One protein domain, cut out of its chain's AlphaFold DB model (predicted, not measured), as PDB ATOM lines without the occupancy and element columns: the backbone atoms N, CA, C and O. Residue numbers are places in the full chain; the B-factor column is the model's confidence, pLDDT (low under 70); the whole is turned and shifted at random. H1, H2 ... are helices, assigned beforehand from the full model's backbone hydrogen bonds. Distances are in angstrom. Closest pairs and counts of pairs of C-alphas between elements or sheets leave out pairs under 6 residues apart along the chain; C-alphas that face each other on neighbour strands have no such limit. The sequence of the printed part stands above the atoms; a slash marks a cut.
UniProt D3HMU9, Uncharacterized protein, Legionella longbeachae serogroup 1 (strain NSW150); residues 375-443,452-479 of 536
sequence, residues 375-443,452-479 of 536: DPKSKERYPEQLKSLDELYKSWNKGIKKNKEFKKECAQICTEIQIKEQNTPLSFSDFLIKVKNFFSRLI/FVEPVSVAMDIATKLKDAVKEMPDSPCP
ATOM      1  N   ASP A 375     250.604 190.604 192.286       85.12
ATOM      2  CA  ASP A 375     250.162 189.619 191.304       85.12
ATOM      3  C   ASP A 375     250.170 190.201 189.870       85.12
ATOM      4  O   ASP A 375     249.405 191.125 189.568       85.12
ATOM      5  N   PRO A 376     251.009 189.679 188.952       81.81
ATOM      6  CA  PRO A 376     251.113 190.195 187.587       81.81
ATOM      7  C   PRO A 376     249.795 190.125 186.807       81.81
ATOM      8  O   PRO A 376     249.483 191.052 186.061       81.81
ATOM      9  N   LYS A 377     248.993 189.067 187.015       82.50
ATOM     10  CA  LYS A 377     247.692 188.901 186.347       82.50
ATOM     11  C   LYS A 377     246.687 189.953 186.817       82.50
ATOM     12  O   LYS A 377     245.968 190.526 186.001       82.50
ATOM     13  N   SER A 378     246.666 190.242 188.118       83.06
ATOM     14  CA  SER A 378     245.834 191.303 188.689       83.06
ATOM     15  C   SER A 378     246.221 192.685 188.161       83.06
ATOM     16  O   SER A 378     245.332 193.473 187.841       83.06
ATOM     17  N   LYS A 379     247.522 192.979 188.006       84.12
ATOM     18  CA  LYS A 379     247.996 194.254 187.427       84.12
ATOM     19  C   LYS A 379     247.533 194.474 185.996       84.12
ATOM     20  O   LYS A 379     247.162 195.588 185.645       84.12
ATOM     21  N   GLU A 380     247.582 193.426 185.182       83.69
ATOM     22  CA  GLU A 380     247.163 193.485 183.785       83.69
ATOM     23  C   GLU A 380     245.643 193.661 183.666       83.69
ATOM     24  O   GLU A 380     245.163 194.477 182.881       83.69
ATOM     25  N   ARG A 381     244.870 192.929 184.478       82.50
ATOM     26  CA  ARG A 381     243.404 192.877 184.362       82.50
ATOM     27  C   ARG A 381     242.669 193.996 185.104       82.50
ATOM     28  O   ARG A 381     241.578 194.391 184.685       82.50
ATOM     29  N   TYR A 382     243.230 194.500 186.205       86.31
ATOM     30  CA  TYR A 382     242.552 195.420 187.132       86.31
ATOM     31  C   TYR A 382     243.361 196.687 187.478       86.31
ATOM     32  O   TYR A 382     243.335 197.108 188.638       86.31
ATOM     33  N   PRO A 383     244.064 197.341 186.531       87.38
ATOM     34  CA  PRO A 383     244.983 198.437 186.854       87.38
ATOM     35  C   PRO A 383     244.292 199.611 187.569       87.38
ATOM     36  O   PRO A 383     244.810 200.127 188.560       87.38
ATOM     37  N   GLU A 384     243.087 199.988 187.133       89.00
ATOM     38  CA  GLU A 384     242.334 201.104 187.724       89.00
ATOM     39  C   GLU A 384     241.781 200.781 189.123       89.00
ATOM     40  O   GLU A 384     241.851 201.608 190.038       89.00
ATOM     41  N   GLN A 385     241.268 199.558 189.325       91.38
ATOM     42  CA  GLN A 385     240.785 199.097 190.633       91.38
ATOM     43  C   GLN A 385     241.929 199.024 191.651       91.38
ATOM     44  O   GLN A 385     241.764 199.446 192.792       91.38
ATOM     45  N   LEU A 386     243.097 198.533 191.231       89.19
ATOM     46  CA  LEU A 386     244.294 198.446 192.066       89.19
ATOM     47  C   LEU A 386     244.815 199.824 192.482       89.19
ATOM     48  O   LEU A 386     245.100 200.044 193.661       89.19
ATOM     49  N   LYS A 387     244.871 200.771 191.538       90.94
ATOM     50  CA  LYS A 387     245.237 202.164 191.817       90.94
ATOM     51  C   LYS A 387     244.267 202.811 192.810       90.94
ATOM     52  O   LYS A 387     244.705 203.394 193.801       90.94
ATOM     53  N   SER A 388     242.963 202.635 192.592       90.50
ATOM     54  CA  SER A 388     241.919 203.147 193.489       90.50
ATOM     55  C   SER A 388     242.035 202.551 194.894       90.50
ATOM     56  O   SER A 388     241.900 203.267 195.884       90.50
ATOM     57  N   LEU A 389     242.335 201.253 195.000       89.88
ATOM     58  CA  LEU A 389     242.481 200.553 196.274       89.88
ATOM     59  C   LEU A 389     243.715 201.020 197.065       89.88
ATOM     60  O   LEU A 389     243.634 201.203 198.281       89.88
ATOM     61  N   ASP A 390     244.836 201.263 196.384       89.06
ATOM     62  CA  ASP A 390     246.065 201.785 196.992       89.06
ATOM     63  C   ASP A 390     245.907 203.246 197.458       89.06
ATOM     64  O   ASP A 390     246.286 203.593 198.581       89.06
ATOM     65  N   GLU A 391     245.277 204.106 196.652       91.12
ATOM     66  CA  GLU A 391     244.958 205.491 197.032       91.12
ATOM     67  C   GLU A 391     243.982 205.552 198.216       91.12
ATOM     68  O   GLU A 391     244.175 206.328 199.165       91.12
ATOM     69  N   LEU A 392     242.963 204.690 198.196       89.06
ATOM     70  CA  LEU A 392     241.987 204.536 199.266       89.06
ATOM     71  C   LEU A 392     242.659 204.080 200.570       89.06
ATOM     72  O   LEU A 392     242.445 204.691 201.624       89.06
ATOM     73  N   TYR A 393     243.531 203.071 200.507       88.44
ATOM     74  CA  TYR A 393     244.290 202.580 201.659       88.44
ATOM     75  C   TYR A 393     245.269 203.623 202.205       88.44
ATOM     76  O   TYR A 393     245.326 203.837 203.417       88.44
ATOM     77  N   LYS A 394     246.000 204.341 201.343       88.62
ATOM     78  CA  LYS A 394     246.892 205.439 201.757       88.62
ATOM     79  C   LYS A 394     246.126 206.559 202.458       88.62
ATOM     80  O   LYS A 394     246.599 207.072 203.474       88.62
ATOM     81  N   SER A 395     244.952 206.922 201.945       86.50
ATOM     82  CA  SER A 395     244.086 207.948 202.540       86.50
ATOM     83  C   SER A 395     243.540 207.512 203.900       86.50
ATOM     84  O   SER A 395     243.530 208.299 204.849       86.50
ATOM     85  N   TRP A 396     243.152 206.245 204.036       86.12
ATOM     86  CA  TRP A 396     242.694 205.674 205.301       86.12
ATOM     87  C   TRP A 396     243.824 205.544 206.338       86.12
ATOM     88  O   TRP A 396     243.681 206.008 207.467       86.12
ATOM     89  N   ASN A 397     244.996 205.030 205.950       82.19
ATOM     90  CA  ASN A 397     246.169 204.881 206.824       82.19
ATOM     91  C   ASN A 397     246.737 206.236 207.308       82.19
ATOM     92  O   ASN A 397     247.316 206.339 208.392       82.19
ATOM     93  N   LYS A 398     246.562 207.309 206.522       84.69
ATOM     94  CA  LYS A 398     246.885 208.689 206.935       84.69
ATOM     95  C   LYS A 398     245.797 209.336 207.805       84.69
ATOM     96  O   LYS A 398     245.997 210.454 208.269       84.69
ATOM     97  N   GLY A 399     244.671 208.658 208.037       77.50
ATOM     98  CA  GLY A 399     243.538 209.181 208.803       77.50
ATOM     99  C   GLY A 399     242.735 210.263 208.074       77.50
ATOM    100  O   GLY A 399     241.986 210.989 208.721       77.50
ATOM    101  N   ILE A 400     242.899 210.387 206.752       85.19
ATOM    102  CA  ILE A 400     242.163 211.345 205.912       85.19
ATOM    103  C   ILE A 400     240.736 210.836 205.672       85.19
ATOM    104  O   ILE A 400     239.790 211.615 205.748       85.19
ATOM    105  N   LYS A 401     240.572 209.525 205.434       84.56
ATOM    106  CA  LYS A 401     239.262 208.865 205.302       84.56
ATOM    107  C   LYS A 401     238.852 208.142 206.581       84.56
ATOM    108  O   LYS A 401     239.682 207.520 207.247       84.56
ATOM    109  N   LYS A 402     237.556 208.190 206.908       85.00
ATOM    110  CA  LYS A 402     236.986 207.485 208.072       85.00
ATOM    111  C   LYS A 402     236.775 205.996 207.769       85.00
ATOM    112  O   LYS A 402     236.574 205.619 206.618       85.00
ATOM    113  N   ASN A 403     236.726 205.159 208.813       83.38
ATOM    114  CA  ASN A 403     236.512 203.708 208.680       83.38
ATOM    115  C   ASN A 403     235.263 203.367 207.852       83.38
ATOM    116  O   ASN A 403     235.326 202.504 206.985       83.38
ATOM    117  N   LYS A 404     234.149 204.082 208.061       85.81
ATOM    118  CA  LYS A 404     232.894 203.868 207.321       85.81
ATOM    119  C   LYS A 404     233.028 204.122 205.812       85.81
ATOM    120  O   LYS A 404     232.459 203.383 205.012       85.81
ATOM    121  N   GLU A 405     233.778 205.153 205.425       87.38
ATOM    122  CA  GLU A 405     234.024 205.508 204.018       87.38
ATOM    123  C   GLU A 405     234.953 204.487 203.365       87.38
ATOM    124  O   GLU A 405     234.609 203.922 202.328       87.38
ATOM    125  N   PHE A 406     236.069 204.169 204.032       88.25
ATOM    126  CA  PHE A 406     236.984 203.118 203.594       88.25
ATOM    127  C   PHE A 406     236.254 201.784 203.415       88.25
ATOM    128  O   PHE A 406     236.413 201.127 202.392       88.25
ATOM    129  N   LYS A 407     235.387 201.420 204.365       88.81
ATOM    130  CA  LYS A 407     234.606 200.182 204.333       88.81
ATOM    131  C   LYS A 407     233.698 200.086 203.117       88.81
ATOM    132  O   LYS A 407     233.702 199.070 202.425       88.81
ATOM    133  N   LYS A 408     232.941 201.150 202.849       89.69
ATOM    134  CA  LYS A 408     232.017 201.207 201.715       89.69
ATOM    135  C   LYS A 408     232.764 201.139 200.383       89.69
ATOM    136  O   LYS A 408     232.418 200.323 199.535       89.69
ATOM    137  N   GLU A 409     233.784 201.974 200.215       91.94
ATOM    138  CA  GLU A 409     234.514 202.086 198.949       91.94
ATOM    139  C   GLU A 409     235.389 200.857 198.677       91.94
ATOM    140  O   GLU A 409     235.414 200.357 197.557       91.94
ATOM    141  N   CYS A 410     236.037 200.298 199.701       90.44
ATOM    142  CA  CYS A 410     236.837 199.084 199.558       90.44
ATOM    143  C   CYS A 410     235.952 197.887 199.188       90.44
ATOM    144  O   CYS A 410     236.278 197.142 198.265       90.44
ATOM    145  N   ALA A 411     234.789 197.736 199.834       90.19
ATOM    146  CA  ALA A 411     233.833 196.685 199.485       90.19
ATOM    147  C   ALA A 411     233.295 196.836 198.052       90.19
ATOM    148  O   ALA A 411     233.081 195.828 197.372       90.19
ATOM    149  N   GLN A 412     233.098 198.072 197.583       92.06
ATOM    150  CA  GLN A 412     232.703 198.355 196.205       92.06
ATOM    151  C   GLN A 412     233.799 197.932 195.219       92.06
ATOM    152  O   GLN A 412     233.524 197.117 194.341       92.06
ATOM    153  N   ILE A 413     235.042 198.380 195.420       90.31
ATOM    154  CA  ILE A 413     236.185 198.021 194.562       90.31
ATOM    155  C   ILE A 413     236.402 196.499 194.547       90.31
ATOM    156  O   ILE A 413     236.573 195.908 193.484       90.31
ATOM    157  N   CYS A 414     236.323 195.831 195.705       89.00
ATOM    158  CA  CYS A 414     236.420 194.369 195.778       89.00
ATOM    159  C   CYS A 414     235.303 193.687 194.974       89.00
ATOM    160  O   CYS A 414     235.556 192.703 194.288       89.00
ATOM    161  N   THR A 415     234.079 194.216 195.023       88.12
ATOM    162  CA  THR A 415     232.944 193.665 194.266       88.12
ATOM    163  C   THR A 415     233.123 193.862 192.758       88.12
ATOM    164  O   THR A 415     232.803 192.960 191.992       88.12
ATOM    165  N   GLU A 416     233.699 194.981 192.313       88.75
ATOM    166  CA  GLU A 416     234.040 195.197 190.899       88.75
ATOM    167  C   GLU A 416     235.081 194.190 190.392       88.75
ATOM    168  O   GLU A 416     234.921 193.641 189.301       88.75
ATOM    169  N   ILE A 417     236.118 193.904 191.189       85.75
ATOM    170  CA  ILE A 417     237.117 192.869 190.871       85.75
ATOM    171  C   ILE A 417     236.443 191.495 190.775       85.75
ATOM    172  O   ILE A 417     236.648 190.778 189.796       85.75
ATOM    173  N   GLN A 418     235.581 191.155 191.738       84.44
ATOM    174  CA  GLN A 418     234.835 189.891 191.752       84.44
ATOM    175  C   GLN A 418     233.920 189.738 190.521       84.44
ATOM    176  O   GLN A 418     233.910 188.680 189.894       84.44
ATOM    177  N   ILE A 419     233.186 190.788 190.131       84.38
ATOM    178  CA  ILE A 419     232.316 190.779 188.942       84.38
ATOM    179  C   ILE A 419     233.144 190.609 187.663       84.38
ATOM    180  O   ILE A 419     232.768 189.836 186.782       84.38
ATOM    181  N   LYS A 420     234.284 191.304 187.546       82.56
ATOM    182  CA  LYS A 420     235.164 191.152 186.379       82.56
ATOM    183  C   LYS A 420     235.743 189.739 186.281       82.56
ATOM    184  O   LYS A 420     235.815 189.210 185.178       82.56
ATOM    185  N   GLU A 421     236.119 189.116 187.396       79.38
ATOM    186  CA  GLU A 421     236.555 187.709 187.419       79.38
ATOM    187  C   GLU A 421     235.441 186.751 186.979       79.38
ATOM    188  O   GLU A 421     235.679 185.858 186.170       79.38
ATOM    189  N   GLN A 422     234.205 186.965 187.439       73.69
ATOM    190  CA  GLN A 422     233.051 186.140 187.054       73.69
ATOM    191  C   GLN A 422     232.681 186.269 185.570       73.69
ATOM    192  O   GLN A 422     232.219 185.303 184.968       73.69
ATOM    193  N   ASN A 423     232.912 187.443 184.976       72.56
ATOM    194  CA  ASN A 423     232.621 187.727 183.570       72.56
ATOM    195  C   ASN A 423     233.811 187.472 182.629       72.56
ATOM    196  O   ASN A 423     233.689 187.679 181.420       72.56
ATOM    197  N   THR A 424     234.966 187.044 183.151       65.19
ATOM    198  CA  THR A 424     236.122 186.703 182.317       65.19
ATOM    199  C   THR A 424     235.928 185.293 181.749       65.19
ATOM    200  O   THR A 424     235.775 184.349 182.529       65.19
ATOM    201  N   PRO A 425     235.940 185.100 180.416       58.12
ATOM    202  CA  PRO A 425     235.830 183.769 179.835       58.12
ATOM    203  C   PRO A 425     236.995 182.900 180.317       58.12
ATOM    204  O   PRO A 425     238.164 183.257 180.160       58.12
ATOM    205  N   LEU A 426     236.665 181.762 180.932       56.28
ATOM    206  CA  LEU A 426     237.637 180.762 181.365       56.28
ATOM    207  C   LEU A 426     238.468 180.325 180.160       56.28
ATOM    208  O   LEU A 426     237.943 179.732 179.217       56.28
ATOM    209  N   SER A 427     239.770 180.604 180.190       57.31
ATOM    210  CA  SER A 427     240.667 180.048 179.186       57.31
ATOM    211  C   SER A 427     240.748 178.527 179.371       57.31
ATOM    212  O   SER A 427     240.640 178.007 180.485       57.31
ATOM    213  N   PHE A 428     240.950 177.786 178.281       54.16
ATOM    214  CA  PHE A 428     241.077 176.326 178.337       54.16
ATOM    215  C   PHE A 428     242.241 175.881 179.246       54.16
ATOM    216  O   PHE A 428     242.170 174.839 179.890       54.16
ATOM    217  N   SER A 429     243.289 176.702 179.377       54.62
ATOM    218  CA  SER A 429     244.386 176.467 180.320       54.62
ATOM    219  C   SER A 429     243.965 176.655 181.782       54.62
ATOM    220  O   SER A 429     244.357 175.845 182.620       54.62
ATOM    221  N   ASP A 430     243.121 177.641 182.101       57.56
ATOM    222  CA  ASP A 430     242.562 177.813 183.451       57.56
ATOM    223  C   ASP A 430     241.607 176.662 183.815       57.56
ATOM    224  O   ASP A 430     241.597 176.197 184.958       57.56
ATOM    225  N   PHE A 431     240.858 176.139 182.837       59.53
ATOM    226  CA  PHE A 431     240.054 174.924 182.997       59.53
ATOM    227  C   PHE A 431     240.930 173.701 183.310       59.53
ATOM    228  O   PHE A 431     240.670 172.991 184.280       59.53
ATOM    229  N   LEU A 432     242.017 173.490 182.561       58.03
ATOM    230  CA  LEU A 432     242.946 172.379 182.799       58.03
ATOM    231  C   LEU A 432     243.658 172.475 184.158       58.03
ATOM    232  O   LEU A 432     243.850 171.454 184.818       58.03
ATOM    233  N   ILE A 433     244.011 173.681 184.614       60.91
ATOM    234  CA  ILE A 433     244.596 173.902 185.947       60.91
ATOM    235  C   ILE A 433     243.576 173.585 187.049       60.91
ATOM    236  O   ILE A 433     243.925 172.916 188.023       60.91
ATOM    237  N   LYS A 434     242.309 173.994 186.887       60.50
ATOM    238  CA  LYS A 434     241.227 173.655 187.825       60.50
ATOM    239  C   LYS A 434     240.965 172.154 187.887       60.50
ATOM    240  O   LYS A 434     240.865 171.604 188.978       60.50
ATOM    241  N   VAL A 435     240.937 171.479 186.739       60.41
ATOM    242  CA  VAL A 435     240.792 170.018 186.662       60.41
ATOM    243  C   VAL A 435     241.974 169.321 187.344       60.41
ATOM    244  O   VAL A 435     241.772 168.428 188.162       60.41
ATOM    245  N   LYS A 436     243.210 169.769 187.092       63.16
ATOM    246  CA  LYS A 436     244.414 169.220 187.733       63.16
ATOM    247  C   LYS A 436     244.394 169.391 189.258       63.16
ATOM    248  O   LYS A 436     244.684 168.437 189.977       63.16
ATOM    249  N   ASN A 437     244.035 170.574 189.754       57.34
ATOM    250  CA  ASN A 437     243.955 170.847 191.193       57.34
ATOM    251  C   ASN A 437     242.820 170.060 191.864       57.34
ATOM    252  O   ASN A 437     243.020 169.524 192.955       57.34
ATOM    253  N   PHE A 438     241.678 169.918 191.185       61.22
ATOM    254  CA  PHE A 438     240.555 169.091 191.623       61.22
ATOM    255  C   PHE A 438     240.966 167.623 191.783       61.22
ATOM    256  O   PHE A 438     240.744 167.045 192.845       61.22
ATOM    257  N   PHE A 439     241.647 167.038 190.790       60.72
ATOM    258  CA  PHE A 439     242.125 165.652 190.867       60.72
ATOM    259  C   PHE A 439     243.224 165.452 191.919       60.72
ATOM    260  O   PHE A 439     243.142 164.500 192.692       60.72
ATOM    261  N   SER A 440     244.205 166.358 192.028       54.50
ATOM    262  CA  SER A 440     245.222 166.281 193.091       54.50
ATOM    263  C   SER A 440     244.609 166.325 194.494       54.50
ATOM    264  O   SER A 440     245.090 165.627 195.387       54.50
ATOM    265  N   ARG A 441     243.540 167.110 194.699       53.03
ATOM    266  CA  ARG A 441     242.822 167.202 195.980       53.03
ATOM    267  C   ARG A 441     241.934 165.993 196.247       53.03
ATOM    268  O   ARG A 441     241.959 165.484 197.359       53.03
ATOM    269  N   LEU A 442     241.246 165.465 195.236       56.66
ATOM    270  CA  LEU A 442     240.481 164.213 195.338       56.66
ATOM    271  C   LEU A 442     241.345 163.041 195.824       56.66
ATOM    272  O   LEU A 442     240.876 162.194 196.581       56.66
ATOM    273  N   ILE A 443     242.617 163.037 195.419       56.22
ATOM    274  CA  ILE A 443     243.612 162.041 195.822       56.22
ATOM    275  C   ILE A 443     244.145 162.301 197.245       56.22
ATOM    276  O   ILE A 443     244.464 161.346 197.947       56.22
ATOM    277  N   PHE A 452     234.002 173.214 199.596       43.59
ATOM    278  CA  PHE A 452     234.642 174.523 199.584       43.59
ATOM    279  C   PHE A 452     234.533 175.079 198.160       43.59
ATOM    280  O   PHE A 452     235.084 174.505 197.219       43.59
ATOM    281  N   VAL A 453     233.805 176.187 197.990       50.12
ATOM    282  CA  VAL A 453     233.799 176.945 196.735       50.12
ATOM    283  C   VAL A 453     235.204 177.514 196.560       50.12
ATOM    284  O   VAL A 453     235.555 178.518 197.177       50.12
ATOM    285  N   GLU A 454     236.043 176.832 195.779       49.28
ATOM    286  CA  GLU A 454     237.379 177.333 195.470       49.28
ATOM    287  C   GLU A 454     237.266 178.689 194.759       49.28
ATOM    288  O   GLU A 454     236.496 178.825 193.796       49.28
ATOM    289  N   PRO A 455     238.029 179.702 195.197       54.72
ATOM    290  CA  PRO A 455     238.058 180.977 194.511       54.72
ATOM    291  C   PRO A 455     238.578 180.773 193.084       54.72
ATOM    292  O   PRO A 455     239.566 180.083 192.839       54.72
ATOM    293  N   VAL A 456     237.887 181.390 192.126       62.62
ATOM    294  CA  VAL A 456     238.159 181.256 190.685       62.62
ATOM    295  C   VAL A 456     239.571 181.735 190.311       62.62
ATOM    296  O   VAL A 456     240.120 181.250 189.322       62.62
ATOM    297  N   SER A 457     240.166 182.623 191.116       75.25
ATOM    298  CA  SER A 457     241.522 183.152 190.966       75.25
ATOM    299  C   SER A 457     242.101 183.627 192.312       75.25
ATOM    300  O   SER A 457     241.375 183.796 193.295       75.25
ATOM    301  N   VAL A 458     243.411 183.904 192.343       76.94
ATOM    302  CA  VAL A 458     244.094 184.543 193.488       76.94
ATOM    303  C   VAL A 458     243.490 185.922 193.793       76.94
ATOM    304  O   VAL A 458     243.319 186.276 194.957       76.94
ATOM    305  N   ALA A 459     243.089 186.673 192.762       81.25
ATOM    306  CA  ALA A 459     242.429 187.966 192.923       81.25
ATOM    307  C   ALA A 459     241.049 187.830 193.582       81.25
ATOM    308  O   ALA A 459     240.712 188.613 194.468       81.25
ATOM    309  N   MET A 460     240.276 186.805 193.202       80.12
ATOM    310  CA  MET A 460     238.982 186.495 193.813       80.12
ATOM    311  C   MET A 460     239.130 186.130 195.299       80.12
ATOM    312  O   MET A 460     238.345 186.598 196.124       80.12
ATOM    313  N   ASP A 461     240.144 185.332 195.654       80.44
ATOM    314  CA  ASP A 461     240.439 184.948 197.043       80.44
ATOM    315  C   ASP A 461     240.809 186.164 197.902       80.44
ATOM    316  O   ASP A 461     240.194 186.425 198.937       80.44
ATOM    317  N   ILE A 462     241.772 186.965 197.434       83.94
ATOM    318  CA  ILE A 462     242.253 188.151 198.149       83.94
ATOM    319  C   ILE A 462     241.146 189.208 198.272       83.94
ATOM    320  O   ILE A 462     240.973 189.775 199.350       83.94
ATOM    321  N   ALA A 463     240.360 189.453 197.217       85.50
ATOM    322  CA  ALA A 463     239.243 190.400 197.259       85.50
ATOM    323  C   ALA A 463     238.137 189.949 198.227       85.50
ATOM    324  O   ALA A 463     237.530 190.782 198.899       85.50
ATOM    325  N   THR A 464     237.896 188.639 198.335       84.44
ATOM    326  CA  THR A 464     236.940 188.077 199.301       84.44
ATOM    327  C   THR A 464     237.448 188.259 200.729       84.44
ATOM    328  O   THR A 464     236.758 188.868 201.543       84.44
ATOM    329  N   LYS A 465     238.702 187.876 201.003       87.06
ATOM    330  CA  LYS A 465     239.351 188.077 202.312       87.06
ATOM    331  C   LYS A 465     239.389 189.545 202.731       87.06
ATOM    332  O   LYS A 465     239.146 189.863 203.892       87.06
ATOM    333  N   LEU A 466     239.660 190.451 201.791       87.00
ATOM    334  CA  LEU A 466     239.696 191.888 202.056       87.00
ATOM    335  C   LEU A 466     238.297 192.430 202.363       87.00
ATOM    336  O   LEU A 466     238.132 193.191 203.313       87.00
ATOM    337  N   LYS A 467     237.280 192.007 201.609       86.62
ATOM    338  CA  LYS A 467     235.879 192.378 201.843       86.62
ATOM    339  C   LYS A 467     235.376 191.886 203.203       86.62
ATOM    340  O   LYS A 467     234.704 192.650 203.898       86.62
ATOM    341  N   ASP A 468     235.744 190.674 203.604       86.25
ATOM    342  CA  ASP A 468     235.381 190.102 204.904       86.25
ATOM    343  C   ASP A 468     236.092 190.821 206.059       86.25
ATOM    344  O   ASP A 468     235.430 191.305 206.979       86.25
ATOM    345  N   ALA A 469     237.408 191.032 205.961       84.19
ATOM    346  CA  ALA A 469     238.176 191.806 206.942       84.19
ATOM    347  C   ALA A 469     237.608 193.221 207.133       84.19
ATOM    348  O   ALA A 469     237.452 193.732 208.245       84.19
ATOM    349  N   VAL A 470     237.225 193.856 206.026       85.75
ATOM    350  CA  VAL A 470     236.656 195.199 206.027       85.75
ATOM    351  C   VAL A 470     235.232 195.231 206.593       85.75
ATOM    352  O   VAL A 470     234.832 196.222 207.214       85.75
ATOM    353  N   LYS A 471     234.467 194.142 206.461       85.00
ATOM    354  CA  LYS A 471     233.145 193.982 207.082       85.00
ATOM    355  C   LYS A 471     233.227 193.965 208.610       85.00
ATOM    356  O   LYS A 471     232.355 194.549 209.258       85.00
ATOM    357  N   GLU A 472     234.281 193.377 209.164       82.12
ATOM    358  CA  GLU A 472     234.518 193.270 210.610       82.12
ATOM    359  C   GLU A 472     235.061 194.551 211.264       82.12
ATOM    360  O   GLU A 472     235.148 194.636 212.492       82.12
ATOM    361  N   MET A 473     235.398 195.584 210.482       77.50
ATOM    362  CA  MET A 473     235.842 196.860 211.047       77.50
ATOM    363  C   MET A 473     234.723 197.595 211.798       77.50
ATOM    364  O   MET A 473     233.624 197.760 211.244       77.50
ATOM    365  N   PRO A 474     235.023 198.133 212.999       72.75
ATOM    366  CA  PRO A 474     234.121 199.018 213.720       72.75
ATOM    367  C   PRO A 474     234.047 200.404 213.060       72.75
ATOM    368  O   PRO A 474     235.051 200.948 212.588       72.75
ATOM    369  N   ASP A 475     232.861 201.016 213.101       70.75
ATOM    370  CA  ASP A 475     232.588 202.340 212.516       70.75
ATOM    371  C   ASP A 475     233.221 203.509 213.301       70.75
ATOM    372  O   ASP A 475     233.214 204.653 212.838       70.75
ATOM    373  N   SER A 476     233.775 203.241 214.489       60.69
ATOM    374  CA  SER A 476     234.463 204.237 215.318       60.69
ATOM    375  C   SER A 476     235.684 204.837 214.596       60.69
ATOM    376  O   SER A 476     236.336 204.147 213.812       60.69
ATOM    377  N   PRO A 477     236.016 206.122 214.825       54.53
ATOM    378  CA  PRO A 477     237.090 206.801 214.103       54.53
ATOM    379  C   PRO A 477     238.466 206.175 214.365       54.53
ATOM    380  O   PRO A 477     238.742 205.667 215.448       54.53
ATOM    381  N   CYS A 478     239.348 206.275 213.368       51.19
ATOM    382  CA  CYS A 478     240.762 205.943 213.509       51.19
ATOM    383  C   CYS A 478     241.393 206.842 214.590       51.19
ATOM    384  O   CYS A 478     241.242 208.068 214.498       51.19
ATOM    385  N   PRO A 479     242.084 206.297 215.611       49.28
ATOM    386  CA  PRO A 479     242.890 207.121 216.491       49.28
ATOM    387  C   PRO A 479     243.902 207.866 215.620       49.28
ATOM    388  O   PRO A 479     244.586 207.262 214.790       49.28
TER     389      PRO A 479
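AT A GLANCE: This is residues 375 to 443 and 452 to 479 of the 536 residues of an uncharacterized protein of Legionella longbeachae serogroup 1 (strain NSW150) (UniProt D3HMU9). Three long helices lie lengthwise at shallow tilts, with H3 packing on H2 along one side and on H5 along another, while H2 and H5 stay apart; a fourth helix, H4, is set crosswise beyond one end of the trio with no other helix near it. The short H1 sits toward that same end, near H2 and H5, and the last residues, 472 to 479, run out past the opposite end of H5. The printed part has 97 residues with five named helices, H1 to H5 in order along the chain, and no named strand, and its class is all helix. The whole is loose, with a radius of gyration of the C-alphas of 16.1 A, and elongated, spanning 49 by 27 by 19 A.

HOW THE PARTS SIT: H1, residues 376 to 381, touches no helix. It is close to but not clearly touching H2, residues 383 to 397; their closest C-alphas, of Lys 379 and Leu 386, are 7.3 A apart, and their lines are only just about perpendicular, at 72 degrees. H2 and H3, residues 403 to 422, form a helical hairpin: they touch, the closest C-alphas being those of Gln 385 and Ile 413 at 6.1 A, with a shallow tilt of 18 degrees, opposite ways. H4, residues 428 to 443, is apart from H1, H2 and H3. H5, residues 458 to 471, touches H3, with 19 pairs of C-alphas within 8 A; the closest are those of Cys 414 and Ala 463, 5.1 A apart. H3 and H5 run opposite ways at a shallow tilt of 26 degrees. H5 is close to but not clearly touching H1, about perpendicular at 79 degrees, the closest C-alphas being those of Ser 378 and Ala 459 at 6.4 A. H5 is apart from H2 and from H4. In H1, H2, H3, H4 and H5 every O i to N i+4 pair is within hydrogen-bond range.

IN THESE COORDINATES: H1 begins at C-alpha 376, at (251.113, 190.195, 187.587), and has six residues. H2 measures 21.0 A from C-alpha 383 to C-alpha 397. H3, the longest with 20 residues, measures 28.1 A and begins at C-alpha 403, at (236.512, 203.708, 208.680). H4 measures 22.7 A. H5 measures 19.8 A and ends at C-alpha 471, at (233.145, 193.982, 207.082).

THE WHOLE: The two C-alphas farthest apart are those of Ile 400 and Ile 443, 50.3 A. Residues 444 to 451 are not printed, and C-alphas 443 and 452 are 15.8 A apart across this cut, in the link from H4 to H5. The links H1 to H2, H2 to H3 and H3 to H4 are tight. The mean pLDDT of the printed part is 76.5; it is under 70 in residues 424 to 443, 452 to 456 and 476 to 479, and H4 has a mean of 58.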